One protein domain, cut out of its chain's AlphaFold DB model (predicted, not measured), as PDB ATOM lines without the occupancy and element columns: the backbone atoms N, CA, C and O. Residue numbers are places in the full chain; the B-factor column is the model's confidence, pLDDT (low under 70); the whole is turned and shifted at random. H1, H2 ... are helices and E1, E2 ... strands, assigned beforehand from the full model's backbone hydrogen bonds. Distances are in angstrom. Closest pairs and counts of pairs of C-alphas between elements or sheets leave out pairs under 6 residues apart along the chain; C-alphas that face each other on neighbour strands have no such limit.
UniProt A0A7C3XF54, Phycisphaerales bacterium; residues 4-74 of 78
ATOM      1  N   GLN A   4      78.704 318.964  33.709       65.88
ATOM      2  CA  GLN A   4      80.142 318.775  33.472       65.88
ATOM      3  C   GLN A   4      80.836 320.034  32.943       65.88
ATOM      4  O   GLN A   4      81.946 320.353  33.356       65.88
ATOM      5  N   SER A   5      80.170 320.796  32.066       69.94
ATOM      6  CA  SER A   5      80.734 322.041  31.517       69.94
ATOM      7  C   SER A   5      80.873 323.156  32.557       69.94
ATOM      8  O   SER A   5      81.561 324.140  32.311       69.94
ATOM      9  N   LEU A   6      80.247 322.986  33.725       75.44
ATOM     10  CA  LEU A   6      80.335 323.891  34.868       75.44
ATOM     11  C   LEU A   6      81.333 323.393  35.934       75.44
ATOM     12  O   LEU A   6      81.400 323.970  37.014       75.44
ATOM     13  N   GLY A   7      82.091 322.323  35.652       75.19
ATOM     14  CA  GLY A   7      83.085 321.760  36.571       75.19
ATOM     15  C   GLY A   7      82.513 320.837  37.652       75.19
ATOM     16  O   GLY A   7      83.238 320.476  38.575       75.19
ATOM     17  N   PHE A   8      81.239 320.438  37.556       74.94
ATOM     18  CA  PHE A   8      80.651 319.484  38.497       74.94
ATOM     19  C   PHE A   8      80.941 318.041  38.092       74.94
ATOM     20  O   PHE A   8      80.752 317.646  36.939       74.94
ATOM     21  N   GLU A   9      81.320 317.239  39.082       80.75
ATOM     22  CA  GLU A   9      81.382 315.791  38.956       80.75
ATOM     23  C   GLU A   9      80.007 315.174  39.243       80.75
ATOM     24  O   GLU A   9      79.326 315.552  40.197       80.75
ATOM     25  N   ILE A  10      79.593 314.221  38.406       82.81
ATOM     26  CA  ILE A  10      78.343 313.482  38.587       82.81
ATOM     27  C   ILE A  10      78.675 312.128  39.203       82.81
ATOM     28  O   ILE A  10      79.484 311.380  38.660       82.81
ATOM     29  N   ILE A  11      78.004 311.793  40.301       85.44
ATOM     30  CA  ILE A  11      78.133 310.506  40.981       85.44
ATOM     31  C   ILE A  11      76.738 309.882  41.061       85.44
ATOM     32  O   ILE A  11      75.766 310.578  41.362       85.44
ATOM     33  N   ALA A  12      76.612 308.594  40.754       83.00
ATOM     34  CA  ALA A  12      75.322 307.929  40.608       83.00
ATOM     35  C   ALA A  12      75.342 306.489  41.133       83.00
ATOM     36  O   ALA A  12      76.338 305.778  41.024       83.00
ATOM     37  N   THR A  13      74.218 306.035  41.696       85.44
ATOM     38  CA  THR A  13      74.058 304.616  42.063       85.44
ATOM     39  C   THR A  13      73.976 303.749  40.811       85.44
ATOM     40  O   THR A  13      73.608 304.247  39.748       85.44
ATOM     41  N   LYS A  14      74.310 302.458  40.931       85.44
ATOM     42  CA  LYS A  14      74.551 301.539  39.803       85.44
ATOM     43  C   LYS A  14      73.602 301.712  38.605       85.44
ATOM     44  O   LYS A  14      74.073 302.029  37.522       85.44
ATOM     45  N   GLY A  15      72.288 301.580  38.799       84.00
ATOM     46  CA  GLY A  15      71.332 301.665  37.684       84.00
ATOM     47  C   GLY A  15      71.273 303.049  37.022       84.00
ATOM     48  O   GLY A  15      71.105 303.161  35.813       84.00
ATOM     49  N   THR A  16      71.463 304.123  37.794       83.62
ATOM     50  CA  THR A  16      71.556 305.482  37.243       83.62
ATOM     51  C   THR A  16      72.898 305.712  36.549       83.62
ATOM     52  O   THR A  16      72.927 306.359  35.509       83.62
ATOM     53  N   PHE A  17      73.995 305.177  37.089       88.38
ATOM     54  CA  PHE A  17      75.313 305.223  36.455       88.38
ATOM     55  C   PHE A  17      75.297 304.524  35.090       88.38
ATOM     56  O   PHE A  17      75.787 305.091  34.117       88.38
ATOM     57  N   GLU A  18      74.697 303.334  35.009       88.25
ATOM     58  CA  GLU A  18      74.531 302.577  33.762       88.25
ATOM     59  C   GLU A  18      73.721 303.392  32.746       88.25
ATOM     60  O   GLU A  18      74.226 303.696  31.668       88.25
ATOM     61  N   PHE A  19      72.537 303.878  33.139       86.62
ATOM     62  CA  PHE A  19      71.691 304.713  32.283       86.62
ATOM     63  C   PHE A  19      72.405 305.971  31.758       86.62
ATOM     64  O   PHE A  19      72.322 306.298  30.574       86.62
ATOM     65  N   LEU A  20      73.106 306.704  32.627       85.12
ATOM     66  CA  LEU A  20      73.825 307.919  32.234       85.12
ATOM     67  C   LEU A  20      75.000 307.598  31.303       85.12
ATOM     68  O   LEU A  20      75.180 308.282  30.296       85.12
ATOM     69  N   SER A  21      75.755 306.539  31.604       87.38
ATOM     70  CA  SER A  21      76.899 306.107  30.796       87.38
ATOM     71  C   SER A  21      76.471 305.654  29.401       87.38
ATOM     72  O   SER A  21      77.101 306.039  28.418       87.38
ATOM     73  N   GLU A  22      75.366 304.912  29.292       91.56
ATOM     74  CA  GLU A  22      74.765 304.509  28.012       91.56
ATOM     75  C   GLU A  22      74.343 305.709  27.151       91.56
ATOM     76  O   GLU A  22      74.392 305.645  25.926       91.56
ATOM     77  N   ASN A  23      73.988 306.831  27.784       89.94
ATOM     78  CA  ASN A  23      73.639 308.087  27.115       89.94
ATOM     79  C   ASN A  23      74.843 309.036  26.932       89.94
ATOM     80  O   ASN A  23      74.665 310.209  26.604       89.94
ATOM     81  N   GLY A  24      76.074 308.557  27.152       88.00
ATOM     82  CA  GLY A  24      77.304 309.332  26.955       88.00
ATOM     83  C   GLY A  24      77.584 310.377  28.041       88.00
ATOM     84  O   GLY A  24      78.419 311.262  27.850       88.00
ATOM     85  N   ILE A  25      76.907 310.299  29.189       86.19
ATOM     86  CA  ILE A  25      77.104 311.212  30.315       86.19
ATOM     87  C   ILE A  25      78.133 310.607  31.276       86.19
ATOM     88  O   ILE A  25      77.844 309.674  32.022       86.19
ATOM     89  N   VAL A  26      79.333 311.194  31.300       85.56
ATOM     90  CA  VAL A  26      80.386 310.858  32.274       85.56
ATOM     91  C   VAL A  26      79.884 311.021  33.714       85.56
ATOM     92  O   VAL A  26      79.503 312.113  34.145       85.56
ATOM     93  N   CYS A  27      79.923 309.930  34.472       87.25
ATOM     94  CA  CYS A  27      79.612 309.892  35.895       87.25
ATOM     95  C   CYS A  27      80.471 308.831  36.601       87.25
ATOM     96  O   CYS A  27      81.093 308.001  35.938       87.25
ATOM     97  N   LYS A  28      80.538 308.858  37.936       88.88
ATOM     98  CA  LYS A  28      81.179 307.816  38.755       88.88
ATOM     99  C   LYS A  28      80.131 306.979  39.498       88.88
ATOM    100  O   LYS A  28      79.116 307.532  39.924       88.88
ATOM    101  N   PRO A  29      80.349 305.667  39.679       89.56
ATOM    102  CA  PRO A  29      79.442 304.838  40.459       89.56
ATOM    103  C   PRO A  29      79.625 305.080  41.968       89.56
ATOM    104  O   PRO A  29      80.743 305.292  42.431       89.56
ATOM    105  N   ILE A  30      78.542 304.983  42.743       87.75
ATOM    106  CA  ILE A  30      78.573 304.980  44.215       87.75
ATOM    107  C   ILE A  30      77.636 303.924  44.799       87.75
ATOM    108  O   ILE A  30      76.562 303.656  44.255       87.75
ATOM    109  N   LEU A  31      78.042 303.335  45.925       87.00
ATOM    110  CA  LEU A  31      77.238 302.357  46.651       87.00
ATOM    111  C   LEU A  31      76.126 303.038  47.458       87.00
ATOM    112  O   LEU A  31      76.323 304.102  48.058       87.00
ATOM    113  N   LYS A  32      74.967 302.385  47.545       81.44
ATOM    114  CA  LYS A  32      73.950 302.715  48.549       81.44
ATOM    115  C   LYS A  32      74.437 302.327  49.947       81.44
ATOM    116  O   LYS A  32      75.350 301.521  50.109       81.44
ATOM    117  N   ILE A  33      73.798 302.887  50.977       82.94
ATOM    118  CA  ILE A  33      74.206 302.717  52.386       82.94
ATOM    119  C   ILE A  33      74.325 301.234  52.780       82.94
ATOM    120  O   ILE A  33      75.250 300.860  53.496       82.94
ATOM    121  N   TYR A  34      73.413 300.395  52.291       80.12
ATOM    122  CA  TYR A  34      73.345 298.967  52.609       80.12
ATOM    123  C   TYR A  34      74.174 298.067  51.672       80.12
ATOM    124  O   TYR A  34      74.202 296.857  51.871       80.12
ATOM    125  N   GLU A  35      74.836 298.621  50.652       80.81
ATOM    126  CA  GLU A  35      75.569 297.849  49.633       80.81
ATOM    127  C   GLU A  35      77.069 297.696  49.942       80.81
ATOM    128  O   GLU A  35      77.759 296.948  49.254       80.81
ATOM    129  N   GLY A  36      77.594 298.374  50.971       85.88
ATOM    130  CA  GLY A  36      79.004 298.280  51.372       85.88
ATOM    131  C   GLY A  36      79.635 299.633  51.698       85.88
ATOM    132  O   GLY A  36      78.929 300.574  52.051       85.88
ATOM    133  N   ARG A  37      80.970 299.722  51.623       83.81
ATOM    134  CA  ARG A  37      81.779 300.934  51.864       83.81
ATOM    135  C   ARG A  37      82.921 301.030  50.825       83.81
ATOM    136  O   ARG A  37      83.458 299.977  50.484       83.81
ATOM    137  N   PRO A  38      83.344 302.236  50.389       84.44
ATOM    138  CA  PRO A  38      82.713 303.531  50.661       84.44
ATOM    139  C   PRO A  38      81.347 303.645  49.962       84.44
ATOM    140  O   PRO A  38      81.154 303.140  48.859       84.44
ATOM    141  N   ASN A  39      80.378 304.263  50.635       85.00
ATOM    142  CA  ASN A  39      79.018 304.478  50.139       85.00
ATOM    143  C   ASN A  39      78.609 305.950  50.215       85.00
ATOM    144  O   ASN A  39      79.347 306.790  50.723       85.00
ATOM    145  N   ILE A  40      77.392 306.260  49.762       81.50
ATOM    146  CA  ILE A  40      76.865 307.631  49.736       81.50
ATOM    147  C   ILE A  40      76.973 308.370  51.079       81.50
ATOM    148  O   ILE A  40      77.189 309.576  51.095       81.50
ATOM    149  N   LYS A  41      76.879 307.673  52.220       80.75
ATOM    150  CA  LYS A  41      77.055 308.299  53.534       80.75
ATOM    151  C   LYS A  41      78.496 308.772  53.739       80.75
ATOM    152  O   LYS A  41      78.685 309.844  54.305       80.75
ATOM    153  N   ASP A  42      79.487 307.999  53.297       81.94
ATOM    154  CA  ASP A  42      80.907 308.358  53.410       81.94
ATOM    155  C   ASP A  42      81.226 309.606  52.586       81.94
ATOM    156  O   ASP A  42      81.831 310.543  53.101       81.94
ATOM    157  N   ASP A  43      80.725 309.672  51.354       77.81
ATOM    158  CA  ASP A  43      80.985 310.803  50.459       77.81
ATOM    159  C   ASP A  43      80.251 312.083  50.889       77.81
ATOM    160  O   ASP A  43      80.801 313.182  50.760       77.81
ATOM    161  N   ILE A  44      79.052 311.968  51.480       75.19
ATOM    162  CA  ILE A  44      78.378 313.113  52.116       75.19
ATOM    163  C   ILE A  44      79.196 313.619  53.311       75.19
ATOM    164  O   ILE A  44      79.423 314.823  53.429       75.19
ATOM    165  N   MET A  45      79.664 312.723  54.192       72.69
ATOM    166  CA  MET A  45      80.473 313.111  55.359       72.69
ATOM    167  C   MET A  45      81.800 313.765  54.944       72.69
ATOM    168  O   MET A  45      82.234 314.721  55.584       72.69
ATOM    169  N   ASN A  46      82.392 313.319  53.833       73.19
ATOM    170  CA  ASN A  46      83.616 313.881  53.257       73.19
ATOM    171  C   ASN A  46      83.390 315.162  52.422       73.19
ATOM    172  O   ASN A  46      84.313 315.631  51.752       73.19
ATOM    173  N   ARG A  47      82.184 315.753  52.477       63.16
ATOM    174  CA  ARG A  47      81.788 316.996  51.785       63.16
ATOM    175  C   ARG A  47      81.935 316.959  50.257       63.16
ATOM    176  O   ARG A  47      82.124 318.000  49.638       63.16
ATOM    177  N   GLN A  48      81.837 315.784  49.638       61.91
ATOM    178  CA  GLN A  48      82.017 315.636  48.186       61.91
ATOM    179  C   GLN A  48      80.705 315.729  47.389       61.91
ATOM    180  O   GLN A  48      80.728 315.720  46.160       61.91
ATOM    181  N   ILE A  49      79.548 315.847  48.054       65.00
ATOM    182  CA  ILE A  49      78.235 315.782  47.396       65.00
ATOM    183  C   ILE A  49      77.458 317.085  47.593       65.00
ATOM    184  O   ILE A  49      77.056 317.429  48.701       65.00
ATOM    185  N   HIS A  50      77.218 317.785  46.483       60.25
ATOM    186  CA  HIS A  50      76.567 319.099  46.448       60.25
ATOM    187  C   HIS A  50      75.074 319.030  46.087       60.25
ATOM    188  O   HIS A  50      74.319 319.948  46.401       60.25
ATOM    189  N   LEU A  51      74.635 317.951  45.428       60.28
ATOM    190  CA  LEU A  51      73.250 317.772  44.997       60.28
ATOM    191  C   LEU A  51      72.889 316.286  44.948       60.28
ATOM    192  O   LEU A  51      73.628 315.484  44.384       60.28
ATOM    193  N   ILE A  52      71.731 315.930  45.508       64.50
ATOM    194  CA  ILE A  52      71.218 314.556  45.533       64.50
ATOM    195  C   ILE A  52      69.831 314.550  44.894       64.50
ATOM    196  O   ILE A  52      68.915 315.196  45.400       64.50
ATOM    197  N   ASN A  53      69.678 313.816  43.792       59.44
ATOM    198  CA  ASN A  53      68.401 313.609  43.113       59.44
ATOM    199  C   ASN A  53      68.007 312.127  43.220       59.44
ATOM    200  O   ASN A  53      68.600 311.293  42.540       59.44
ATOM    201  N   THR A  54      67.038 311.791  44.075       54.34
ATOM    202  CA  THR A  54      66.546 310.410  44.240       54.34
ATOM    203  C   THR A  54      65.151 310.260  43.622       54.34
ATOM    204  O   THR A  54      64.243 310.987  44.034       54.34
ATOM    205  N   PRO A  55      64.928 309.336  42.666       48.28
ATOM    206  CA  PRO A  55      63.582 308.971  42.237       48.28
ATOM    207  C   PRO A  55      62.901 308.069  43.278       48.28
ATOM    208  O   PRO A  55      63.540 307.277  43.963       48.28
ATOM    209  N   ILE A  56      61.582 308.229  43.405       49.84
ATOM    210  CA  ILE A  56      60.741 307.648  44.459       49.84
ATOM    211  C   ILE A  56      60.464 306.164  44.181       49.84
ATOM    212  O   ILE A  56      59.634 305.836  43.335       49.84
ATOM    213  N   ASP A  57      61.055 305.266  44.963       43.44
ATOM    214  CA  ASP A  57      60.569 303.899  45.159       43.44
ATOM    215  C   ASP A  57      60.258 303.618  46.644       43.44
ATOM    216  O   ASP A  57      60.755 304.270  47.565       43.44
ATOM    217  N   LYS A  58      59.312 302.697  46.889       46.34
ATOM    218  CA  LYS A  58      58.567 302.551  48.162       46.34
ATOM    219  C   LYS A  58      59.432 302.323  49.413       46.34
ATOM    220  O   LYS A  58      58.965 302.646  50.504       46.34
ATOM    221  N   TRP A  59      60.650 301.808  49.263       48.44
ATOM    222  CA  TRP A  59      61.569 301.494  50.364       48.44
ATOM    223  C   TRP A  59      62.549 302.632  50.689       48.44
ATOM    224  O   TRP A  59      63.083 302.680  51.792       48.44
ATOM    225  N   SER A  60      62.710 303.606  49.789       49.66
ATOM    226  CA  SER A  60      63.688 304.695  49.924       49.66
ATOM    227  C   SER A  60      63.210 305.846  50.818       49.66
ATOM    228  O   SER A  60      64.010 306.650  51.286       49.66
ATOM    229  N   LYS A  61      61.915 305.917  51.162       48.25
ATOM    230  CA  LYS A  61      61.338 307.049  51.917       48.25
ATOM    231  C   LYS A  61      61.985 307.318  53.285       48.25
ATOM    232  O   LYS A  61      62.030 308.482  53.693       48.25
ATOM    233  N   GLN A  62      62.442 306.288  54.004       49.94
ATOM    234  CA  GLN A  62      63.078 306.462  55.319       49.94
ATOM    235  C   GLN A  62      64.541 306.919  55.203       49.94
ATOM    236  O   GLN A  62      64.922 307.874  55.883       49.94
ATOM    237  N   ASP A  63      65.317 306.330  54.290       53.81
ATOM    238  CA  ASP A  63      66.729 306.680  54.069       53.81
ATOM    239  C   ASP A  63      66.895 308.026  53.342       53.81
ATOM    240  O   ASP A  63      67.797 308.810  53.644       53.81
ATOM    241  N   ASP A  64      65.964 308.374  52.454       54.62
ATOM    242  CA  ASP A  64      65.989 309.610  51.669       54.62
ATOM    243  C   ASP A  64      65.875 310.880  52.519       54.62
ATOM    244  O   ASP A  64      66.498 311.905  52.230       54.62
ATOM    245  N   SER A  65      65.053 310.839  53.572       54.25
ATOM    246  CA  SER A  65      64.928 311.954  54.519       54.25
ATOM    247  C   SER A  65      66.250 312.194  55.244       54.25
ATOM    248  O   SER A  65      66.640 313.341  55.456       54.25
ATOM    249  N   TYR A  66      66.964 311.116  55.577       57.78
ATOM    250  CA  TYR A  66      68.263 311.182  56.231       57.78
ATOM    251  C   TYR A  66      69.327 311.765  55.294       57.78
ATOM    252  O   TYR A  66      70.000 312.731  55.651       57.78
ATOM    253  N   ILE A  67      69.407 311.256  54.063       59.44
ATOM    254  CA  ILE A  67      70.370 311.698  53.049       59.44
ATOM    255  C   ILE A  67      70.170 313.182  52.682       59.44
ATOM    256  O   ILE A  67      71.130 313.954  52.694       59.44
ATOM    257  N   ARG A  68      68.925 313.626  52.441       59.84
ATOM    258  CA  ARG A  68      68.634 315.045  52.151       59.84
ATOM    259  C   ARG A  68      68.942 315.967  53.330       59.84
ATOM    260  O   ARG A  68      69.482 317.050  53.124       59.84
ATOM    261  N   LYS A  69      68.629 315.552  54.565       57.38
ATOM    262  CA  LYS A  69      68.966 316.331  55.771       57.38
ATOM    263  C   LYS A  69      70.475 316.473  55.950       57.38
ATOM    264  O   LYS A  69      70.924 317.550  56.325       57.38
ATOM    265  N   MET A  70      71.246 315.425  55.656       56.06
ATOM    266  CA  MET A  70      72.706 315.504  55.722       56.06
ATOM    267  C   MET A  70      73.275 316.470  54.676       56.06
ATOM    268  O   MET A  70      74.157 317.253  55.004       56.06
ATOM    269  N   ALA A  71      72.723 316.486  53.457       55.00
ATOM    270  CA  ALA A  71      73.133 317.439  52.425       55.00
ATOM    271  C   ALA A  71      72.841 318.903  52.825       55.00
ATOM    272  O   ALA A  71      73.706 319.764  52.688       55.00
ATOM    273  N   VAL A  72      71.659 319.182  53.395       53.69
ATOM    274  CA  VAL A  72      71.241 320.538  53.820       53.69
ATOM    275  C   VAL A  72      71.969 321.025  55.086       53.69
ATOM    276  O   VAL A  72      72.119 322.230  55.285       53.69
ATOM    277  N   GLY A  73      72.465 320.120  55.936       44.12
ATOM    278  CA  GLY A  73      73.219 320.465  57.151       44.12
ATOM    279  C   GLY A  73      74.603 321.074  56.897       44.12
ATOM    280  O   GLY A  73      75.221 321.607  57.821       44.12
ATOM    281  N   THR A  74      75.090 321.037  55.658       41.56
ATOM    282  CA  THR A  74      76.414 321.539  55.290       41.56
ATOM    283  C   THR A  74      76.328 323.034  54.983       41.56
ATOM    284  O   THR A  74      76.281 323.451  53.830       41.56
TER     285      THR A  74
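This is residues 4 to 74 of the 78 residues of a protein of Phycisphaerales bacterium (UniProt A0A7C3XF54). Two short parallel strands, E1 and E2, with H1 packed beside them make one half; H2 and H3, loosely side by side, make the other. The printed part has 71 residues, in order E1, H1, E2, H2, H3. It is mostly helix, with under half of the residues in named elements, and compact: radius of gyration of the C-alphas 12.3 A, spans 32 by 27 by 22 A.

E1, residues 11 to 13, and E2, residues 28 to 30, are parallel; N 12 and O 28 are 2.8 A apart, within hydrogen-bond range. With H1, residues 14 to 22, they form a strand-helix-strand unit, parallel strands joined through a helix, its crossover right-handed. The closest C-alphas of H1 and E2, Phe 17 and Pro 29, are 5.8 A apart. Those of E2 and H2, residues 40 to 45, are Ile 30 and Ile 40, 6.4 A. H3, residues 61 to 72, only just touches H2, with 3 pairs of C-alphas within 8 A, through residues 67 to 71 alone; the closest are Ile 44 and Ala 71, 6.8 A. Their tilt is shallow, 29 degrees, the same way. Every O i to N i+4 pair is within hydrogen-bond range in H1 and H2, and 6 of 8 in H3.

E1 begins at C-alpha 11 (78.133, 310.506, 40.981). H1 is 12.2 A long; H3, 16.8 A, ends at C-alpha 72 (71.241, 320.538, 53.820).

The printed part has no cut. The link from H2 to H3 is long; residues 57 to 62 stand free. The pLDDT is under 70 at residues 4 to 5 and 47 to 74.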